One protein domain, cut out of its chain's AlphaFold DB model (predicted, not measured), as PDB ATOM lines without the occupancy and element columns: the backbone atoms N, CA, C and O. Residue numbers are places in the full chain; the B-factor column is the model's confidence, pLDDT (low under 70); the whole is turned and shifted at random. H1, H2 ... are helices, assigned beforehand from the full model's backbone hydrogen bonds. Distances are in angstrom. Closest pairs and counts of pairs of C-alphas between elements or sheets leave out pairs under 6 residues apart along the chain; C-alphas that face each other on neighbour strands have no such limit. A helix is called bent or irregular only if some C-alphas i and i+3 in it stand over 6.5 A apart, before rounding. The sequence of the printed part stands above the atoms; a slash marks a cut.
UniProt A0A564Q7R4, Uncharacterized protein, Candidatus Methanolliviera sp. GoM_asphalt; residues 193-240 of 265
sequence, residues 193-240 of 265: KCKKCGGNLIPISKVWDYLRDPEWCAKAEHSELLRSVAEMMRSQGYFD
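Overview. This is residues 193 to 240 of the 265 residues of an uncharacterized protein of Candidatus Methanolliviera sp. GoM_asphalt (UniProt A0A564Q7R4). Three helices make a small U: H3, the longest, is one side, H1 runs opposite ways to it at a slant as the other side, and short H2 stands across the end where the last residue of H1 and the first of H3 come near. A stretch without a named element comes before H1, and its residues 195 to 200 stick out from the helices. The printed part has 48 residues with three named helices, in the order H1, H2, H3, and no named strand; its class is all helix, with 27 of the 48 residues in the helices. It is only just compact, close to loose, with a radius of gyration of the C-alphas of 11.3 A, and the C-alphas span 29 by 24 by 16 A.

Along the chain. H3, residues 223 to 235, measures 18.3 A from first to last C-alpha, from C-alpha 223 at (-29.682, -45.656, 9.798) to C-alpha 235 at (-43.428, -50.876, -1.052). H1 is residues 204 to 211, 11.4 A long, and begins at C-alpha 204 at (-39.470, -37.791, 3.243). H1 is irregular: C-alphas 205 and 208 are 7.4 A apart, where about 5 A is found in a regular helix. H2, residues 214 to 219, measures 8.8 A.

Arrangement. H3 and H1 touch, and their closest C-alphas, those of Arg 227 and Leu 211, are 6.6 A apart. They run opposite ways at a steep tilt of 44 degrees, and the line of H1 is a rough one. H1 and H2 touch only at the corner by their link, and only just, with 3 pairs of C-alphas within 8 A; the closest are those of Leu 211 and Cys 217, 6.2 A apart. Their lines are about perpendicular, at 85 degrees. H2 and H3 are close but not clearly touching, with the C-alphas of Cys 217 and Ser 223 closest at 5.3 A. These two run opposite ways at a steep tilt of 58 degrees. In H2 and H3 every O i to N i+4 pair is within hydrogen-bond range; in H1 it is 1 of 4, beside 3 of 5 O i to N i+3 pairs.

Size, cuts and confidence. The two C-alphas farthest apart, those of Gly 198 and Ser 235, are 29.6 A from each other. The first and last printed C-alphas, of Lys 193 and Asp 240, are 25.5 A apart. The printed part has no cut, and the links from H1 to H2 and from H2 to H3 are tight. Residues 195 to 200 stand free. The mean pLDDT of the printed part is 79.1, and 7 residues are under 70, namely residues 194 to 195 and 236 to 240.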
ATOM      1  N   LYS A 193     -36.739 -27.263  12.031       80.88
ATOM      2  CA  LYS A 193     -36.267 -28.013  13.202       80.88
ATOM      3  C   LYS A 193     -37.416 -28.777  13.866       80.88
ATOM      4  O   LYS A 193     -38.526 -28.262  14.016       80.88
ATOM      5  N   CYS A 194     -37.157 -30.006  14.301       63.25
ATOM      6  CA  CYS A 194     -38.064 -30.778  15.134       63.25
ATOM      7  C   CYS A 194     -38.195 -30.089  16.493       63.25
ATOM      8  O   CYS A 194     -37.207 -29.911  17.199       63.25
ATOM      9  N   LYS A 195     -39.419 -29.754  16.902       67.38
ATOM     10  CA  LYS A 195     -39.674 -29.054  18.172       67.38
ATOM     11  C   LYS A 195     -39.285 -29.856  19.421       67.38
ATOM     12  O   LYS A 195     -39.186 -29.272  20.490       67.38
ATOM     13  N   LYS A 196     -39.113 -31.177  19.297       70.94
ATOM     14  CA  LYS A 196     -38.840 -32.078  20.427       70.94
ATOM     15  C   LYS A 196     -37.349 -32.344  20.634       70.94
ATOM     16  O   LYS A 196     -36.895 -32.348  21.766       70.94
ATOM     17  N   CYS A 197     -36.606 -32.569  19.551       74.44
ATOM     18  CA  CYS A 197     -35.186 -32.937  19.611       74.44
ATOM     19  C   CYS A 197     -34.251 -31.939  18.915       74.44
ATOM     20  O   CYS A 197     -33.048 -32.163  18.878       74.44
ATOM     21  N   GLY A 198     -34.772 -30.876  18.293       77.69
ATOM     22  CA  GLY A 198     -33.962 -29.902  17.550       77.69
ATOM     23  C   GLY A 198     -33.341 -30.439  16.252       77.69
ATOM     24  O   GLY A 198     -32.622 -29.709  15.572       77.69
ATOM     25  N   GLY A 199     -33.616 -31.691  15.875       76.62
ATOM     26  CA  GLY A 199     -33.119 -32.287  14.633       76.62
ATOM     27  C   GLY A 199     -33.692 -31.611  13.385       76.62
ATOM     28  O   GLY A 199     -34.799 -31.079  13.410       76.62
ATOM     29  N   ASN A 200     -32.954 -31.634  12.278       80.44
ATOM     30  CA  ASN A 200     -33.451 -31.116  11.002       80.44
ATOM     31  C   ASN A 200     -34.534 -32.050  10.439       80.44
ATOM     32  O   ASN A 200     -34.300 -33.238  10.236       80.44
ATOM     33  N   LEU A 201     -35.717 -31.510  10.160       75.88
ATOM     34  CA  LEU A 201     -36.796 -32.187   9.455       75.88
ATOM     35  C   LEU A 201     -36.580 -32.023   7.954       75.88
ATOM     36  O   LEU A 201     -36.770 -30.945   7.385       75.88
ATOM     37  N   ILE A 202     -36.201 -33.122   7.316       76.81
ATOM     38  CA  ILE A 202     -36.089 -33.214   5.865       76.81
ATOM     39  C   ILE A 202     -37.388 -33.783   5.275       76.81
ATOM     40  O   ILE A 202     -38.041 -34.618   5.905       76.81
ATOM     41  N   PRO A 203     -37.803 -33.351   4.071       71.00
ATOM     42  CA  PRO A 203     -38.900 -33.997   3.366       71.00
ATOM     43  C   PRO A 203     -38.609 -35.484   3.164       71.00
ATOM     44  O   PRO A 203     -37.509 -35.841   2.746       71.00
ATOM     45  N   ILE A 204     -39.615 -36.336   3.387       71.25
ATOM     46  CA  ILE A 204     -39.470 -37.791   3.243       71.25
ATOM     47  C   ILE A 204     -38.968 -38.178   1.843       71.25
ATOM     48  O   ILE A 204     -38.158 -39.080   1.715       71.25
ATOM     49  N   SER A 205     -39.322 -37.424   0.797       72.12
ATOM     50  CA  SER A 205     -38.836 -37.646  -0.573       72.12
ATOM     51  C   SER A 205     -37.310 -37.584  -0.727       72.12
ATOM     52  O   SER A 205     -36.795 -38.130  -1.693       72.12
ATOM     53  N   LYS A 206     -36.596 -36.931   0.200       79.44
ATOM     54  CA  LYS A 206     -35.128 -36.841   0.213       79.44
ATOM     55  C   LYS A 206     -34.458 -37.939   1.038       79.44
ATOM     56  O   LYS A 206     -33.239 -37.966   1.117       79.44
ATOM     57  N   VAL A 207     -35.214 -38.839   1.673       84.88
ATOM     58  CA  VAL A 207     -34.653 -39.849   2.591       84.88
ATOM     59  C   VAL A 207     -33.576 -40.713   1.925       84.88
ATOM     60  O   VAL A 207     -32.585 -41.060   2.558       84.88
ATOM     61  N   TRP A 208     -33.727 -41.000   0.629       86.62
ATOM     62  CA  TRP A 208     -32.774 -41.812  -0.125       86.62
ATOM     63  C   TRP A 208     -31.447 -41.109  -0.391       86.62
ATOM     64  O   TRP A 208     -30.443 -41.801  -0.516       86.62
ATOM     65  N   ASP A 209     -31.423 -39.777  -0.426       88.19
ATOM     66  CA  ASP A 209     -30.183 -39.011  -0.584       88.19
ATOM     67  C   ASP A 209     -29.265 -39.237   0.630       88.19
ATOM     68  O   ASP A 209     -28.057 -39.359   0.479       88.19
ATOM     69  N   TYR A 210     -29.853 -39.388   1.822       86.31
ATOM     70  CA  TYR A 210     -29.133 -39.641   3.074       86.31
ATOM     71  C   TYR A 210     -28.849 -41.130   3.298       86.31
ATOM     72  O   TYR A 210     -27.760 -41.497   3.718       86.31
ATOM     73  N   LEU A 211     -29.801 -42.014   2.985       88.69
ATOM     74  CA  LEU A 211     -29.619 -43.462   3.164       88.69
ATOM     75  C   LEU A 211     -28.639 -44.098   2.166       88.69
ATOM     76  O   LEU A 211     -28.228 -45.246   2.365       88.69
ATOM     77  N   ARG A 212     -28.306 -43.382   1.083       90.31
ATOM     78  CA  ARG A 212     -27.254 -43.749   0.122       90.31
ATOM     79  C   ARG A 212     -25.901 -43.117   0.444       90.31
ATOM     80  O   ARG A 212     -24.921 -43.513  -0.174       90.31
ATOM     81  N   ASP A 213     -25.848 -42.171   1.380       91.44
ATOM     82  CA  ASP A 213     -24.605 -41.583   1.868       91.44
ATOM     83  C   ASP A 213     -24.018 -42.495   2.968       91.44
ATOM     84  O   ASP A 213     -24.595 -42.600   4.060       91.44
ATOM     85  N   PRO A 214     -22.897 -43.194   2.699       88.88
ATOM     86  CA  PRO A 214     -22.303 -44.121   3.656       88.88
ATOM     87  C   PRO A 214     -21.713 -43.408   4.879       88.88
ATOM     88  O   PRO A 214     -21.766 -43.956   5.980       88.88
ATOM     89  N   GLU A 215     -21.203 -42.182   4.725       90.38
ATOM     90  CA  GLU A 215     -20.641 -41.417   5.843       90.38
ATOM     91  C   GLU A 215     -21.736 -40.934   6.790       90.38
ATOM     92  O   GLU A 215     -21.569 -40.952   8.014       90.38
ATOM     93  N   TRP A 216     -22.879 -40.523   6.238       91.06
ATOM     94  CA  TRP A 216     -24.043 -40.169   7.040       91.06
ATOM     95  C   TRP A 216     -24.608 -41.391   7.769       91.06
ATOM     96  O   TRP A 216     -24.847 -41.331   8.977       91.06
ATOM     97  N   CYS A 217     -24.767 -42.517   7.064       90.00
ATOM     98  CA  CYS A 217     -25.275 -43.760   7.647       90.00
ATOM     99  C   CYS A 217     -24.409 -44.265   8.808       90.00
ATOM    100  O   CYS A 217     -24.964 -44.750   9.791       90.00
ATOM    101  N   ALA A 218     -23.083 -44.107   8.723       90.06
ATOM    102  CA  ALA A 218     -22.157 -44.488   9.790       90.06
ATOM    103  C   ALA A 218     -22.312 -43.634  11.063       90.06
ATOM    104  O   ALA A 218     -22.054 -44.113  12.164       90.06
ATOM    105  N   LYS A 219     -22.741 -42.370  10.928       87.00
ATOM    106  CA  LYS A 219     -22.959 -41.442  12.054       87.00
ATOM    107  C   LYS A 219     -24.373 -41.525  12.632       87.00
ATOM    108  O   LYS A 219     -24.595 -41.127  13.774       87.00
ATOM    109  N   ALA A 220     -25.341 -41.988  11.847       84.94
ATOM    110  CA  ALA A 220     -26.729 -42.100  12.264       84.94
ATOM    111  C   ALA A 220     -26.976 -43.442  12.976       84.94
ATOM    112  O   ALA A 220     -27.090 -44.479  12.331       84.94
ATOM    113  N   GLU A 221     -27.142 -43.393  14.303       85.88
ATOM    114  CA  GLU A 221     -27.327 -44.553  15.201       85.88
ATOM    115  C   GLU A 221     -28.422 -45.542  14.752       85.88
ATOM    116  O   GLU A 221     -28.370 -46.734  15.052       85.88
ATOM    117  N   HIS A 222     -29.426 -45.066  14.012       85.88
ATOM    118  CA  HIS A 222     -30.566 -45.864  13.559       85.88
ATOM    119  C   HIS A 222     -30.743 -45.850  12.031       85.88
ATOM    120  O   HIS A 222     -31.867 -45.960  11.536       85.88
ATOM    121  N   SER A 223     -29.656 -45.691  11.270       85.44
ATOM    122  CA  SER A 223     -29.682 -45.656   9.798       85.44
ATOM    123  C   SER A 223     -30.305 -46.910   9.172       85.44
ATOM    124  O   SER A 223     -31.112 -46.786   8.251       85.44
ATOM    125  N   GLU A 224     -30.035 -48.100   9.712       83.31
ATOM    126  CA  GLU A 224     -30.630 -49.351   9.218       83.31
ATOM    127  C   GLU A 224     -32.138 -49.439   9.497       83.31
ATOM    128  O   GLU A 224     -32.912 -49.793   8.608       83.31
ATOM    129  N   LEU A 225     -32.599 -49.011  10.680       81.62
ATOM    130  CA  LEU A 225     -34.035 -48.931  10.974       81.62
ATOM    131  C   LEU A 225     -34.731 -47.922  10.047       81.62
ATOM    132  O   LEU A 225     -35.815 -48.194   9.528       81.62
ATOM    133  N   LEU A 226     -34.101 -46.770   9.800       83.38
ATOM    134  CA  LEU A 226     -34.596 -45.776   8.848       83.38
ATOM    135  C   LEU A 226     -34.670 -46.342   7.427       83.38
ATOM    136  O   LEU A 226     -35.635 -46.050   6.719       83.38
ATOM    137  N   ARG A 227     -33.707 -47.177   7.022       87.19
ATOM    138  CA  ARG A 227     -33.730 -47.878   5.736       87.19
ATOM    139  C   ARG A 227     -34.898 -48.853   5.653       87.19
ATOM    140  O   ARG A 227     -35.678 -48.750   4.711       87.19
ATOM    141  N   SER A 228     -35.102 -49.703   6.659       81.25
ATOM    142  CA  SER A 228     -36.244 -50.630   6.690       81.25
ATOM    143  C   SER A 228     -37.591 -49.899   6.637       81.25
ATOM    144  O   SER A 228     -38.503 -50.309   5.917       81.25
ATOM    145  N   VAL A 229     -37.722 -48.777   7.352       79.25
ATOM    146  CA  VAL A 229     -38.934 -47.944   7.311       79.25
ATOM    147  C   VAL A 229     -39.108 -47.283   5.940       79.25
ATOM    148  O   VAL A 229     -40.215 -47.282   5.401       79.25
ATOM    149  N   ALA A 230     -38.039 -46.758   5.334       81.81
ATOM    150  CA  ALA A 230     -38.093 -46.167   3.998       81.81
ATOM    151  C   ALA A 230     -38.449 -47.205   2.919       81.81
ATOM    152  O   ALA A 230     -39.231 -46.909   2.016       81.81
ATOM    153  N   GLU A 231     -37.949 -48.436   3.018       84.12
ATOM    154  CA  GLU A 231     -38.314 -49.534   2.117       84.12
ATOM    155  C   GLU A 231     -39.773 -49.957   2.285       84.12
ATOM    156  O   GLU A 231     -40.489 -50.082   1.291       84.12
ATOM    157  N   MET A 232     -40.251 -50.087   3.527       80.44
ATOM    158  CA  MET A 232     -41.658 -50.367   3.828       80.44
ATOM    159  C   MET A 232     -42.583 -49.280   3.268       80.44
ATOM    160  O   MET A 232     -43.596 -49.563   2.631       80.44
ATOM    161  N   MET A 233     -42.230 -48.010   3.460       73.94
ATOM    162  CA  MET A 233     -42.999 -46.896   2.912       73.94
ATOM    163  C   MET A 233     -42.942 -46.882   1.370       73.94
ATOM    164  O   MET A 233     -43.921 -46.520   0.719       73.94
ATOM    165  N   ARG A 234     -41.839 -47.324   0.751       77.75
ATOM    166  CA  ARG A 234     -41.712 -47.460  -0.710       77.75
ATOM    167  C   ARG A 234     -42.551 -48.594  -1.272       77.75
ATOM    168  O   ARG A 234     -43.235 -48.361  -2.265       77.75
ATOM    169  N   SER A 235     -42.569 -49.760  -0.636       71.31
ATOM    170  CA  SER A 235     -43.428 -50.876  -1.052       71.31
ATOM    171  C   SER A 235     -44.919 -50.551  -0.900       71.31
ATOM    172  O   SER A 235     -45.737 -51.021  -1.684       71.31
ATOM    173  N   GLN A 236     -45.267 -49.671   0.043       64.38
ATOM    174  CA  GLN A 236     -46.620 -49.138   0.225       64.38
ATOM    175  C   GLN A 236     -46.932 -47.912  -0.655       64.38
ATOM    176  O   GLN A 236     -47.996 -47.308  -0.512       64.38
ATOM    177  N   GLY A 237     -46.022 -47.518  -1.552       63.31
ATOM    178  CA  GLY A 237     -46.269 -46.454  -2.524       63.31
ATOM    179  C   GLY A 237     -46.196 -45.027  -1.975       63.31
ATOM    180  O   GLY A 237     -46.626 -44.104  -2.652       63.31
ATOM    181  N   TYR A 238     -45.642 -44.788  -0.781       57.41
ATOM    182  CA  TYR A 238     -45.568 -43.436  -0.196       57.41
ATOM    183  C   TYR A 238     -44.603 -42.488  -0.919       57.41
ATOM    184  O   TYR A 238     -44.706 -41.271  -0.753       57.41
ATOM    185  N   PHE A 239     -43.665 -43.034  -1.696       62.22
ATOM    186  CA  PHE A 239     -42.692 -42.264  -2.479       62.22
ATOM    187  C   PHE A 239     -43.050 -42.171  -3.957       62.22
ATOM    188  O   PHE A 239     -42.472 -41.355  -4.670       62.22
ATOM    189  N   ASP A 240     -43.988 -43.000  -4.406       51.81
ATOM    190  CA  ASP A 240     -44.521 -42.925  -5.751       51.81
ATOM    191  C   ASP A 240     -45.773 -42.045  -5.706       51.81
ATOM    192  O   ASP A 240     -46.689 -42.268  -4.916       51.81
TER     193      ASP A 240